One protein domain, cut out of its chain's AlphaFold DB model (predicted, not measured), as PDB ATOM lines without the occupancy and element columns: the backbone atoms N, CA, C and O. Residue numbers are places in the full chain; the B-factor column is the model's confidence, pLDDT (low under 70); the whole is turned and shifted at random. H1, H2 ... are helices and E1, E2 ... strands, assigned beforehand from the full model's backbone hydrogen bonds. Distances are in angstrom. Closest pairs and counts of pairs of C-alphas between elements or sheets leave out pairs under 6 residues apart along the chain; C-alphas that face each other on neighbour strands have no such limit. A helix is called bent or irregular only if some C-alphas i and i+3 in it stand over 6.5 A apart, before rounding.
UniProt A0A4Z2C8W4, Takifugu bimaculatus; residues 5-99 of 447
ATOM      1  N   GLY A   5     -40.931  52.223 -19.588       47.44
ATOM      2  CA  GLY A   5     -41.383  52.997 -20.747       47.44
ATOM      3  C   GLY A   5     -40.498  54.220 -20.983       47.44
ATOM      4  O   GLY A   5     -39.975  54.806 -20.042       47.44
ATOM      5  N   ASN A   6     -40.332  54.642 -22.237       45.91
ATOM      6  CA  ASN A   6     -39.620  55.878 -22.578       45.91
ATOM      7  C   ASN A   6     -40.590  56.876 -23.216       45.91
ATOM      8  O   ASN A   6     -41.130  56.619 -24.291       45.91
ATOM      9  N   VAL A   7     -40.785  58.034 -22.582       43.28
ATOM     10  CA  VAL A   7     -41.671  59.101 -23.071       43.28
ATOM     11  C   VAL A   7     -40.831  60.232 -23.659       43.28
ATOM     12  O   VAL A   7     -40.091  60.904 -22.941       43.28
ATOM     13  N   TYR A   8     -40.948  60.469 -24.968       41.38
ATOM     14  CA  TYR A   8     -40.280  61.588 -25.635       41.38
ATOM     15  C   TYR A   8     -41.139  62.857 -25.611       41.38
ATOM     16  O   TYR A   8     -42.276  62.871 -26.088       41.38
ATOM     17  N   ILE A   9     -40.576  63.951 -25.097       47.97
ATOM     18  CA  ILE A   9     -41.201  65.275 -25.089       47.97
ATOM     19  C   ILE A   9     -40.389  66.193 -26.003       47.97
ATOM     20  O   ILE A   9     -39.251  66.562 -25.710       47.97
ATOM     21  N   GLN A  10     -40.993  66.584 -27.126       30.50
ATOM     22  CA  GLN A  10     -40.376  67.468 -28.112       30.50
ATOM     23  C   GLN A  10     -39.934  68.789 -27.452       30.50
ATOM     24  O   GLN A  10     -40.707  69.427 -26.739       30.50
ATOM     25  N   GLY A  11     -38.663  69.160 -27.629       47.78
ATOM     26  CA  GLY A  11     -38.047  70.317 -26.963       47.78
ATOM     27  C   GLY A  11     -37.643  70.119 -25.491       47.78
ATOM     28  O   GLY A  11     -37.117  71.056 -24.897       47.78
ATOM     29  N   ARG A  12     -37.862  68.937 -24.888       43.16
ATOM     30  CA  ARG A  12     -37.418  68.604 -23.511       43.16
ATOM     31  C   ARG A  12     -36.719  67.244 -23.352       43.16
ATOM     32  O   ARG A  12     -36.152  67.002 -22.294       43.16
ATOM     33  N   GLY A  13     -36.698  66.399 -24.384       46.53
ATOM     34  CA  GLY A  13     -35.944  65.138 -24.409       46.53
ATOM     35  C   GLY A  13     -36.760  63.906 -24.010       46.53
ATOM     36  O   GLY A  13     -37.985  63.963 -23.892       46.53
ATOM     37  N   THR A  14     -36.074  62.774 -23.852       40.06
ATOM     38  CA  THR A  14     -36.673  61.480 -23.492       40.06
ATOM     39  C   THR A  14     -36.580  61.242 -21.991       40.06
ATOM     40  O   THR A  14     -35.489  61.307 -21.428       40.06
ATOM     41  N   PHE A  15     -37.702  60.911 -21.353       38.84
ATOM     42  CA  PHE A  15     -37.763  60.564 -19.936       38.84
ATOM     43  C   PHE A  15     -38.103  59.083 -19.770       38.84
ATOM     44  O   PHE A  15     -39.078  58.596 -20.344       38.84
ATOM     45  N   MET A  16     -37.294  58.381 -18.979       36.62
ATOM     46  CA  MET A  16     -37.507  56.978 -18.631       36.62
ATOM     47  C   MET A  16     -38.488  56.886 -17.459       36.62
ATOM     48  O   MET A  16     -38.311  57.554 -16.438       36.62
ATOM     49  N   THR A  17     -39.532  56.078 -17.610       41.25
ATOM     50  CA  THR A  17     -40.619  55.906 -16.644       41.25
ATOM     51  C   THR A  17     -40.736  54.446 -16.213       41.25
ATOM     52  O   THR A  17     -40.466  53.521 -16.977       41.25
ATOM     53  N   TYR A  18     -41.139  54.250 -14.960       40.50
ATOM     54  CA  TYR A  18     -41.285  52.943 -14.325       40.50
ATOM     55  C   TYR A  18     -42.669  52.850 -13.690       40.50
ATOM     56  O   TYR A  18     -43.085  53.780 -12.993       40.50
ATOM     57  N   ILE A  19     -43.355  51.731 -13.910       39.50
ATOM     58  CA  ILE A  19     -44.617  51.411 -13.238       39.50
ATOM     59  C   ILE A  19     -44.299  50.587 -11.986       39.50
ATOM     60  O   ILE A  19     -43.553  49.609 -12.056       39.50
ATOM     61  N   PHE A  20     -44.870  50.987 -10.849       38.34
ATOM     62  CA  PHE A  20     -44.769  50.276  -9.577       38.34
ATOM     63  C   PHE A  20     -46.133  49.686  -9.211       38.34
ATOM     64  O   PHE A  20     -47.145  50.381  -9.240       38.34
ATOM     65  N   GLU A  21     -46.140  48.404  -8.856       40.94
ATOM     66  CA  GLU A  21     -47.287  47.699  -8.287       40.94
ATOM     67  C   GLU A  21     -47.015  47.513  -6.789       40.94
ATOM     68  O   GLU A  21     -46.016  46.892  -6.423       40.94
ATOM     69  N   GLU A  22     -47.875  48.048  -5.923       49.31
ATOM     70  CA  GLU A  22     -47.690  48.001  -4.471       49.31
ATOM     71  C   GLU A  22     -48.901  47.353  -3.793       49.31
ATOM     72  O   GLU A  22     -50.049  47.631  -4.143       49.31
ATOM     73  N   ARG A  23     -48.646  46.455  -2.835       54.00
ATOM     74  CA  ARG A  23     -49.674  45.623  -2.198       54.00
ATOM     75  C   ARG A  23     -49.752  45.929  -0.703       54.00
ATOM     76  O   ARG A  23     -48.812  45.667   0.045       54.00
ATOM     77  N   VAL A  24     -50.892  46.469  -0.277       63.81
ATOM     78  CA  VAL A  24     -51.172  46.816   1.124       63.81
ATOM     79  C   VAL A  24     -52.062  45.743   1.749       63.81
ATOM     80  O   VAL A  24     -53.157  45.464   1.258       63.81
ATOM     81  N   ASN A  25     -51.606  45.155   2.850       71.81
ATOM     82  CA  ASN A  25     -52.366  44.183   3.627       71.81
ATOM     83  C   ASN A  25     -53.394  44.928   4.493       71.81
ATOM     84  O   ASN A  25     -53.021  45.758   5.322       71.81
ATOM     85  N   THR A  26     -54.691  44.639   4.344       71.56
ATOM     86  CA  THR A  26     -55.732  45.223   5.210       71.56
ATOM     87  C   THR A  26     -56.724  44.167   5.688       71.56
ATOM     88  O   THR A  26     -57.302  43.434   4.890       71.56
ATOM     89  N   CYS A  27     -56.941  44.100   7.002       78.19
ATOM     90  CA  CYS A  27     -57.944  43.230   7.606       78.19
ATOM     91  C   CYS A  27     -59.268  43.997   7.732       78.19
ATOM     92  O   CYS A  27     -59.441  44.865   8.596       78.19
ATOM     93  N   ARG A  28     -60.203  43.683   6.833       80.88
ATOM     94  CA  ARG A  28     -61.553  44.258   6.780       80.88
ATOM     95  C   ARG A  28     -62.603  43.155   6.777       80.88
ATOM     96  O   ARG A  28     -62.360  42.076   6.245       80.88
ATOM     97  N   PHE A  29     -63.769  43.450   7.339       81.00
ATOM     98  CA  PHE A  29     -64.962  42.618   7.226       81.00
ATOM     99  C   PHE A  29     -66.040  43.374   6.446       81.00
ATOM    100  O   PHE A  29     -66.082  44.603   6.455       81.00
ATOM    101  N   TRP A  30     -66.892  42.633   5.747       82.06
ATOM    102  CA  TRP A  30     -68.058  43.190   5.075       82.06
ATOM    103  C   TRP A  30     -69.234  43.190   6.046       82.06
ATOM    104  O   TRP A  30     -69.594  42.128   6.558       82.06
ATOM    105  N   ASP A  31     -69.836  44.353   6.289       84.69
ATOM    106  CA  ASP A  31     -71.138  44.419   6.948       84.69
ATOM    107  C   ASP A  31     -72.257  44.432   5.889       84.69
ATOM    108  O   ASP A  31     -72.402  45.424   5.167       84.69
ATOM    109  N   PRO A  32     -73.076  43.367   5.785       78.38
ATOM    110  CA  PRO A  32     -74.174  43.310   4.828       78.38
ATOM    111  C   PRO A  32     -75.367  44.210   5.194       78.38
ATOM    112  O   PRO A  32     -76.267  44.334   4.366       78.38
ATOM    113  N   GLN A  33     -75.411  44.817   6.389       79.81
ATOM    114  CA  GLN A  33     -76.485  45.746   6.771       79.81
ATOM    115  C   GLN A  33     -76.199  47.187   6.327       79.81
ATOM    116  O   GLN A  33     -77.098  47.840   5.799       79.81
ATOM    117  N   SER A  34     -74.965  47.678   6.488       79.94
ATOM    118  CA  SER A  34     -74.548  48.990   5.963       79.94
ATOM    119  C   SER A  34     -74.033  48.957   4.519       79.94
ATOM    120  O   SER A  34     -74.032  49.994   3.859       79.94
ATOM    121  N   GLY A  35     -73.603  47.796   4.014       82.31
ATOM    122  CA  GLY A  35     -73.017  47.664   2.675       82.31
ATOM    123  C   GLY A  35     -71.599  48.238   2.573       82.31
ATOM    124  O   GLY A  35     -71.221  48.765   1.526       82.31
ATOM    125  N   VAL A  36     -70.825  48.183   3.663       76.69
ATOM    126  CA  VAL A  36     -69.491  48.799   3.768       76.69
ATOM    127  C   VAL A  36     -68.446  47.791   4.255       76.69
ATOM    128  O   VAL A  36     -68.700  46.947   5.115       76.69
ATOM    129  N   TRP A  37     -67.223  47.913   3.727       77.94
ATOM    130  CA  TRP A  37     -66.037  47.237   4.258       77.94
ATOM    131  C   TRP A  37     -65.496  47.976   5.485       77.94
ATOM    132  O   TRP A  37     -64.822  49.002   5.361       77.94
ATOM    133  N   LEU A  38     -65.760  47.436   6.671       77.75
ATOM    134  CA  LEU A  38     -65.306  47.982   7.946       77.75
ATOM    135  C   LEU A  38     -63.944  47.386   8.338       77.75
ATOM    136  O   LEU A  38     -63.670  46.209   8.106       77.75
ATOM    137  N   MET A  39     -63.068  48.192   8.942       80.00
ATOM    138  CA  MET A  39     -61.826  47.691   9.549       80.00
ATOM    139  C   MET A  39     -62.162  46.798  10.748       80.00
ATOM    140  O   MET A  39     -63.034  47.156  11.541       80.00
ATOM    141  N   LEU A  40     -61.454  45.678  10.934       82.69
ATOM    142  CA  LEU A  40     -61.655  44.869  12.142       82.69
ATOM    143  C   LEU A  40     -61.286  45.668  13.411       82.69
ATOM    144  O   LEU A  40     -60.319  46.440  13.395       82.69
ATOM    145  N   PRO A  41     -61.985  45.464  14.542       83.88
ATOM    146  CA  PRO A  41     -61.474  45.847  15.856       83.88
ATOM    147  C   PRO A  41     -60.159  45.112  16.156       83.88
ATOM    148  O   PRO A  41     -60.023  43.937  15.814       83.88
ATOM    149  N   LEU A  42     -59.211  45.759  16.846       79.12
ATOM    150  CA  LEU A  42     -57.916  45.143  17.198       79.12
ATOM    151  C   LEU A  42     -58.094  43.816  17.961       79.12
ATOM    152  O   LEU A  42     -57.421  42.836  17.664       79.12
ATOM    153  N   GLN A  43     -59.079  43.748  18.861       80.06
ATOM    154  CA  GLN A  43     -59.449  42.540  19.613       80.06
ATOM    155  C   GLN A  43     -59.838  41.343  18.724       80.06
ATOM    156  O   GLN A  43     -59.697  40.192  19.135       80.06
ATOM    157  N   TRP A  44     -60.343  41.587  17.512       81.94
ATOM    158  CA  TRP A  44     -60.686  40.536  16.546       81.94
ATOM    159  C   TRP A  44     -59.511  40.256  15.598       81.94
ATOM    160  O   TRP A  44     -59.283  39.111  15.218       81.94
ATOM    161  N   GLU A  45     -58.726  41.282  15.270       85.12
ATOM    162  CA  GLU A  45     -57.526  41.180  14.434       85.12
ATOM    163  C   GLU A  45     -56.406  40.350  15.082       85.12
ATOM    164  O   GLU A  45     -55.817  39.512  14.404       85.12
ATOM    165  N   VAL A  46     -56.183  40.487  16.398       80.12
ATOM    166  CA  VAL A  46     -55.252  39.647  17.193       80.12
ATOM    167  C   VAL A  46     -55.521  38.145  17.003       80.12
ATOM    168  O   VAL A  46     -54.599  37.330  17.035       80.12
ATOM    169  N   ASN A  47     -56.786  37.770  16.787       83.00
ATOM    170  CA  ASN A  47     -57.219  36.380  16.658       83.00
ATOM    171  C   ASN A  47     -57.099  35.814  15.230       83.00
ATOM    172  O   ASN A  47     -57.294  34.613  15.049       83.00
ATOM    173  N   MET A  48     -56.750  36.628  14.227       85.44
ATOM    174  CA  MET A  48     -56.506  36.159  12.858       85.44
ATOM    175  C   MET A  48     -55.137  35.480  12.757       85.44
ATOM    176  O   MET A  48     -54.122  36.104  13.064       85.44
ATOM    177  N   ASP A  49     -55.070  34.240  12.260       83.25
ATOM    178  CA  ASP A  49     -53.829  33.442  12.236       83.25
ATOM    179  C   ASP A  49     -52.648  34.151  11.544       83.25
ATOM    180  O   ASP A  49     -51.513  34.108  12.023       83.25
ATOM    181  N   PHE A  50     -52.927  34.888  10.462       83.25
ATOM    182  CA  PHE A  50     -51.959  35.726   9.740       83.25
ATOM    183  C   PHE A  50     -51.298  36.799  10.624       83.25
ATOM    184  O   PHE A  50     -50.108  37.087  10.463       83.25
ATOM    185  N   VAL A  51     -52.065  37.401  11.538       85.69
ATOM    186  CA  VAL A  51     -51.612  38.451  12.464       85.69
ATOM    187  C   VAL A  51     -50.966  37.810  13.687       85.69
ATOM    188  O   VAL A  51     -49.845  38.159  14.045       85.69
ATOM    189  N   LYS A  52     -51.618  36.798  14.262       87.31
ATOM    190  CA  LYS A  52     -51.156  36.015  15.413       87.31
ATOM    191  C   LYS A  52     -49.740  35.460  15.216       87.31
ATOM    192  O   LYS A  52     -48.899  35.607  16.100       87.31
ATOM    193  N   ALA A  53     -49.434  34.918  14.035       87.19
ATOM    194  CA  ALA A  53     -48.089  34.449  13.685       87.19
ATOM    195  C   ALA A  53     -47.025  35.572  13.678       87.19
ATOM    196  O   ALA A  53     -45.864  35.332  14.010       87.19
ATOM    197  N   ARG A  54     -47.410  36.808  13.334       88.31
ATOM    198  CA  ARG A  54     -46.521  37.986  13.331       88.31
ATOM    199  C   ARG A  54     -46.344  38.576  14.722       88.31
ATOM    200  O   ARG A  54     -45.220  38.899  15.088       88.31
ATOM    201  N   VAL A  55     -47.419  38.647  15.511       86.62
ATOM    202  CA  VAL A  55     -47.367  39.040  16.927       86.62
ATOM    203  C   VAL A  55     -46.394  38.132  17.680       86.62
ATOM    204  O   VAL A  55     -45.489  38.629  18.340       86.62
ATOM    205  N   GLN A  56     -46.498  36.810  17.495       85.81
ATOM    206  CA  GLN A  56     -45.564  35.844  18.085       85.81
ATOM    207  C   GLN A  56     -44.105  36.076  17.648       85.81
ATOM    208  O   GLN A  56     -43.208  36.002  18.485       85.81
ATOM    209  N   ARG A  57     -43.851  36.424  16.377       86.12
ATOM    210  CA  ARG A  57     -42.500  36.775  15.894       86.12
ATOM    211  C   ARG A  57     -41.947  38.024  16.589       86.12
ATOM    212  O   ARG A  57     -40.818  37.974  17.074       86.12
ATOM    213  N   VAL A  58     -42.740  39.090  16.725       82.25
ATOM    214  CA  VAL A  58     -42.330  40.304  17.461       82.25
ATOM    215  C   VAL A  58     -42.067  39.994  18.941       82.25
ATOM    216  O   VAL A  58     -40.998  40.339  19.438       82.25
ATOM    217  N   MET A  59     -42.964  39.272  19.624       81.00
ATOM    218  CA  MET A  59     -42.767  38.857  21.026       81.00
ATOM    219  C   MET A  59     -41.507  37.995  21.213       81.00
ATOM    220  O   MET A  59     -40.815  38.131  22.217       81.00
ATOM    221  N   SER A  60     -41.173  37.133  20.243       82.25
ATOM    222  CA  SER A  60     -39.969  36.289  20.308       82.25
ATOM    223  C   SER A  60     -38.654  37.068  20.175       82.25
ATOM    224  O   SER A  60     -37.629  36.619  20.681       82.25
ATOM    225  N   ALA A  61     -38.683  38.240  19.528       79.50
ATOM    226  CA  ALA A  61     -37.539  39.143  19.407       79.50
ATOM    227  C   ALA A  61     -37.475  40.187  20.540       79.50
ATOM    228  O   ALA A  61     -36.394  40.668  20.874       79.50
ATOM    229  N   LEU A  62     -38.624  40.538  21.130       75.44
ATOM    230  CA  LEU A  62     -38.778  41.555  22.173       75.44
ATOM    231  C   LEU A  62     -39.543  40.983  23.383       75.44
ATOM    232  O   LEU A  62     -40.710  41.320  23.587       75.44
ATOM    233  N   PRO A  63     -38.903  40.140  24.220       66.19
ATOM    234  CA  PRO A  63     -39.577  39.434  25.314       66.19
ATOM    235  C   PRO A  63     -40.126  40.354  26.420       66.19
ATOM    236  O   PRO A  63     -40.988  39.932  27.186       66.19
ATOM    237  N   GLY A  64     -39.667  41.609  26.502       64.94
ATOM    238  CA  GLY A  64     -40.239  42.623  27.395       64.94
ATOM    239  C   GLY A  64     -41.586  43.207  26.941       64.94
ATOM    240  O   GLY A  64     -42.204  43.941  27.710       64.94
ATOM    241  N   LEU A  65     -42.051  42.919  25.717       71.44
ATOM    242  CA  LEU A  65     -43.278  43.486  25.145       71.44
ATOM    243  C   LEU A  65     -44.427  42.465  25.208       71.44
ATOM    244  O   LEU A  65     -44.555  41.586  24.356       71.44
ATOM    245  N   LEU A  66     -45.245  42.566  26.261       69.12
ATOM    246  CA  LEU A  66     -46.230  41.536  26.623       69.12
ATOM    247  C   LEU A  66     -47.638  41.741  26.030       69.12
ATOM    248  O   LEU A  66     -48.358  40.752  25.877       69.12
ATOM    249  N   ASP A  67     -48.052  42.969  25.683       80.69
ATOM    250  CA  ASP A  67     -49.400  43.207  25.141       80.69
ATOM    251  C   ASP A  67     -49.488  42.948  23.626       80.69
ATOM    252  O   ASP A  67     -48.932  43.658  22.783       80.69
ATOM    253  N   GLN A  68     -50.277  41.937  23.274       81.12
ATOM    254  CA  GLN A  68     -50.575  41.557  21.898       81.12
ATOM    255  C   GLN A  68     -51.423  42.604  21.158       81.12
ATOM    256  O   GLN A  68     -51.371  42.657  19.925       81.12
ATOM    257  N   GLN A  69     -52.183  43.449  21.867       79.81
ATOM    258  CA  GLN A  69     -52.982  44.519  21.261       79.81
ATOM    259  C   GLN A  69     -52.104  45.694  20.815       79.81
ATOM    260  O   GLN A  69     -52.267  46.158  19.684       79.81
ATOM    261  N   GLU A  70     -51.125  46.113  21.625       80.75
ATOM    262  CA  GLU A  70     -50.119  47.112  21.223       80.75
ATOM    263  C   GLU A  70     -49.287  46.627  20.027       80.75
ATOM    264  O   GLU A  70     -49.152  47.347  19.032       80.75
ATOM    265  N   ILE A  71     -48.809  45.375  20.058       81.38
ATOM    266  CA  ILE A  71     -48.064  44.775  18.936       81.38
ATOM    267  C   ILE A  71     -48.927  44.717  17.667       81.38
ATOM    268  O   ILE A  71     -48.445  45.025  16.577       81.38
ATOM    269  N   THR A  72     -50.213  44.374  17.781       85.19
ATOM    270  CA  THR A  72     -51.133  44.344  16.628       85.19
ATOM    271  C   THR A  72     -51.400  45.746  16.077       85.19
ATOM    272  O   THR A  72     -51.377  45.944  14.862       85.19
ATOM    273  N   ALA A  73     -51.562  46.751  16.944       82.56
ATOM    274  CA  ALA A  73     -51.701  48.148  16.536       82.56
ATOM    275  C   ALA A  73     -50.435  48.695  15.845       82.56
ATOM    276  O   ALA A  73     -50.544  49.510  14.924       82.56
ATOM    277  N   ALA A  74     -49.247  48.234  16.249       81.81
ATOM    278  CA  ALA A  74     -47.984  48.553  15.586       81.81
ATOM    279  C   ALA A  74     -47.847  47.848  14.225       81.81
ATOM    280  O   ALA A  74     -47.591  48.512  13.222       81.81
ATOM    281  N   LEU A  75     -48.119  46.538  14.153       83.94
ATOM    282  CA  LEU A  75     -48.139  45.772  12.898       83.94
ATOM    283  C   LEU A  75     -49.089  46.402  11.868       83.94
ATOM    284  O   LEU A  75     -48.717  46.557  10.706       83.94
ATOM    285  N   ARG A  76     -50.273  46.852  12.298       83.38
ATOM    286  CA  ARG A  76     -51.238  47.579  11.457       83.38
ATOM    287  C   ARG A  76     -50.679  48.893  10.883       83.38
ATOM    288  O   ARG A  76     -51.093  49.288   9.796       83.38
ATOM    289  N   GLN A  77     -49.756  49.569  11.572       78.69
ATOM    290  CA  GLN A  77     -49.075  50.765  11.048       78.69
ATOM    291  C   GLN A  77     -47.912  50.435  10.098       78.69
ATOM    292  O   GLN A  77     -47.633  51.236   9.208       78.69
ATOM    293  N   CYS A  78     -47.283  49.268  10.258       81.69
ATOM    294  CA  CYS A  78     -46.147  48.770   9.471       81.69
ATOM    295  C   CYS A  78     -46.553  47.754   8.380       81.69
ATOM    296  O   CYS A  78     -45.821  46.814   8.100       81.69
ATOM    297  N   ASN A  79     -47.755  47.873   7.792       84.75
ATOM    298  CA  ASN A  79     -48.267  46.979   6.725       84.75
ATOM    299  C   ASN A  79     -48.205  45.458   7.050       84.75
ATOM    300  O   ASN A  79     -48.193  44.604   6.157       84.75
ATOM    301  N   TYR A  80     -48.206  45.116   8.342       84.94
ATOM    302  CA  TYR A  80     -47.974  43.783   8.906       84.94
ATOM    303  C   TYR A  80     -46.582  43.190   8.609       84.94
ATOM    304  O   TYR A  80     -46.435  41.968   8.534       84.94
ATOM    305  N   ASP A  81     -45.551  44.026   8.490       83.88
ATOM    306  CA  ASP A  81     -44.151  43.605   8.579       83.88
ATOM    307  C   ASP A  81     -43.693  43.578  10.059       83.88
ATOM    308  O   ASP A  81     -43.764  44.602  10.746       83.88
ATOM    309  N   PRO A  82     -43.260  42.421  10.599       83.69
ATOM    310  CA  PRO A  82     -42.768  42.327  11.971       83.69
ATOM    311  C   PRO A  82     -41.371  42.937  12.166       83.69
ATOM    312  O   PRO A  82     -41.066  43.364  13.278       83.69
ATOM    313  N   GLU A  83     -40.528  43.003  11.133       85.12
ATOM    314  CA  GLU A  83     -39.151  43.505  11.245       85.12
ATOM    315  C   GLU A  83     -39.122  45.034  11.365       85.12
ATOM    316  O   GLU A  83     -38.346  45.576  12.155       85.12
ATOM    317  N   GLU A  84     -40.022  45.738  10.666       79.75
ATOM    318  CA  GLU A  84     -40.236  47.176  10.888       79.75
ATOM    319  C   GLU A  84     -40.653  47.461  12.337       79.75
ATOM    320  O   GLU A  84     -40.082  48.342  12.982       79.75
ATOM    321  N   VAL A  85     -41.605  46.689  12.880       80.00
ATOM    322  CA  VAL A  85     -42.064  46.845  14.271       80.00
ATOM    323  C   VAL A  85     -40.919  46.599  15.255       80.00
ATOM    324  O   VAL A  85     -40.696  47.425  16.141       80.00
ATOM    325  N   ILE A  86     -40.149  45.519  15.082       80.25
ATOM    326  CA  ILE A  86     -38.984  45.218  15.931       80.25
ATOM    327  C   ILE A  86     -37.966  46.368  15.879       80.25
ATOM    328  O   ILE A  86     -37.519  46.839  16.926       80.25
ATOM    329  N   SER A  87     -37.654  46.880  14.685       76.81
ATOM    330  CA  SER A  87     -36.736  48.010  14.491       76.81
ATOM    331  C   SER A  87     -37.219  49.294  15.188       76.81
ATOM    332  O   SER A  87     -36.452  49.950  15.901       76.81
ATOM    333  N   VAL A  88     -38.509  49.626  15.058       72.50
ATOM    334  CA  VAL A  88     -39.124  50.813  15.681       72.50
ATOM    335  C   VAL A  88     -39.100  50.729  17.213       72.50
ATOM    336  O   VAL A  88     -38.724  51.702  17.871       72.50
ATOM    337  N   PHE A  89     -39.437  49.574  17.798       73.81
ATOM    338  CA  PHE A  89     -39.412  49.395  19.255       73.81
ATOM    339  C   PHE A  89     -37.986  49.321  19.823       73.81
ATOM    340  O   PHE A  89     -37.734  49.916  20.873       73.81
ATOM    341  N   LEU A  90     -37.029  48.689  19.129       72.56
ATOM    342  CA  LEU A  90     -35.612  48.725  19.521       72.56
ATOM    343  C   LEU A  90     -35.055  50.156  19.514       72.56
ATOM    344  O   LEU A  90     -34.353  50.543  20.447       72.56
ATOM    345  N   THR A  91     -35.407  50.953  18.502       69.00
ATOM    346  CA  THR A  91     -34.937  52.341  18.354       69.00
ATOM    347  C   THR A  91     -35.457  53.264  19.463       69.00
ATOM    348  O   THR A  91     -34.760  54.200  19.846       69.00
ATOM    349  N   MET A  92     -36.654  53.007  20.006       60.62
ATOM    350  CA  MET A  92     -37.230  53.815  21.094       60.62
ATOM    351  C   MET A  92     -36.946  53.282  22.508       60.62
ATOM    352  O   MET A  92     -36.848  54.083  23.437       60.62
ATOM    353  N   PHE A  93     -36.831  51.961  22.695       62.50
ATOM    354  CA  PHE A  93     -36.869  51.328  24.026       62.50
ATOM    355  C   PHE A  93     -35.826  50.213  24.240       62.50
ATOM    356  O   PHE A  93     -35.912  49.480  25.230       62.50
ATOM    357  N   GLY A  94     -34.850  50.058  23.336       58.31
ATOM    358  CA  GLY A  94     -33.973  48.881  23.250       58.31
ATOM    359  C   GLY A  94     -33.307  48.438  24.558       58.31
ATOM    360  O   GLY A  94     -33.374  47.259  24.895       58.31
ATOM    361  N   GLU A  95     -32.722  49.353  25.339       56.19
ATOM    362  CA  GLU A  95     -32.051  48.993  26.604       56.19
ATOM    363  C   GLU A  95     -33.011  48.421  27.660       56.19
ATOM    364  O   GLU A  95     -32.617  47.559  28.442       56.19
ATOM    365  N   ILE A  96     -34.277  48.853  27.661       58.19
ATOM    366  CA  ILE A  96     -35.297  48.411  28.623       58.19
ATOM    367  C   ILE A  96     -35.892  47.066  28.182       58.19
ATOM    368  O   ILE A  96     -35.991  46.137  28.984       58.19
ATOM    369  N   LEU A  97     -36.248  46.932  26.898       56.50
ATOM    370  CA  LEU A  97     -36.890  45.721  26.366       56.50
ATOM    371  C   LEU A  97     -35.950  44.504  26.298       56.50
ATOM    372  O   LEU A  97     -36.433  43.372  26.323       56.50
ATOM    373  N   LEU A  98     -34.631  44.722  26.235       57.69
ATOM    374  CA  LEU A  98     -33.619  43.657  26.195       57.69
ATOM    375  C   LEU A  98     -33.119  43.206  27.583       57.69
ATOM    376  O   LEU A  98     -32.428  42.192  27.663       57.69
ATOM    377  N   GLN A  99     -33.443  43.926  28.666       52.94
ATOM    378  CA  GLN A  99     -32.953  43.631  30.027       52.94
ATOM    379  C   GLN A  99     -34.045  43.167  31.011       52.94
ATOM    380  O   GLN A  99     -33.754  42.934  32.185       52.94
TER     381      GLN A  99
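Overview. This is residues 5 to 99 of the 447 residues of a protein of Takifugu bimaculatus (UniProt A0A4Z2C8W4). A small cluster of helices, with H3 packed against H1, H2 and H4, has two separate strand hairpins away from it. E1 and E2 form the hairpin at the far end of an extended arm, residues 19 to 27, and E3 and E4 form a second hairpin next to H1 along the chain. The printed part has 95 residues, with four named strands and then four named helices, in the order E1 E2 E3 E4 H1 H2 H3 H4; each sheet is one antiparallel pair, and the class is mixed, helices and strands. The whole is extended and flat, with a radius of gyration of the C-alphas of 20.1 A and spans of 62 by 47 by 18 A.

Arrangement. E1, residues 5 to 9, and E2, residues 13 to 18, are an antiparallel hairpin at 152 degrees, with N 7 and O 15 within hydrogen-bond range at 2.9 A. E3, residues 28 to 31, is apart from E2. E3 and E4, residues 36 to 39, are an antiparallel hairpin at 142 degrees, with N 29 and O 38 at 2.9 A. H3, residues 68 to 77, is the hub. It touches H1, residues 42 to 45, where the closest C-alphas, those of Leu 42 and Gln 69, are 6.4 A apart. H2, residues 49 to 61, touches H3 about perpendicular at 76 degrees, closest at the C-alphas of Val 55 and Ile 71, 6.1 A. H1 and H2 are close but not clearly touching, with the C-alphas of Glu 45 and Val 51 closest at 6.8 A. H4, residues 82 to 97, touches H2 with residues 82 to 86 alone, the C-alphas of Val 58 and Pro 82 being closest at 5.9 A. They run the same way at a shallow tilt of 34 degrees, only just short of steep. H4 touches H3 with residues 82 to 85 alone, closest at the C-alphas of Ala 74 and Val 85, 6.3 A, at a steep tilt of 54 degrees, opposite ways. Every O i to N i+4 pair is within hydrogen-bond range in H3, 8 of 9 in H2 and 10 of 12 in H4; H1 is too short for such a pair.

Along the chain. E1 begins at C-alpha 5, (-41.383, 52.997, -20.747), and E2 is 16.7 A long. H2 is 18.7 A long, H3 14.3 A and H4 15.9 A. H4 is irregular, with C-alphas 92 and 95 9.0 A apart, and has a kink of 73 degrees near residue 91. It ends at C-alpha 97, (-36.890, 45.721, 26.366).

Size, cuts and confidence. The two C-alphas farthest apart, those of Gln 10 and Gln 99, are 63.3 A apart. The printed part has no cut and no long link. The mean pLDDT of the printed part is 70.7, and residues 5 to 24, 63 to 64, 66 and 91 to 99 are under 70.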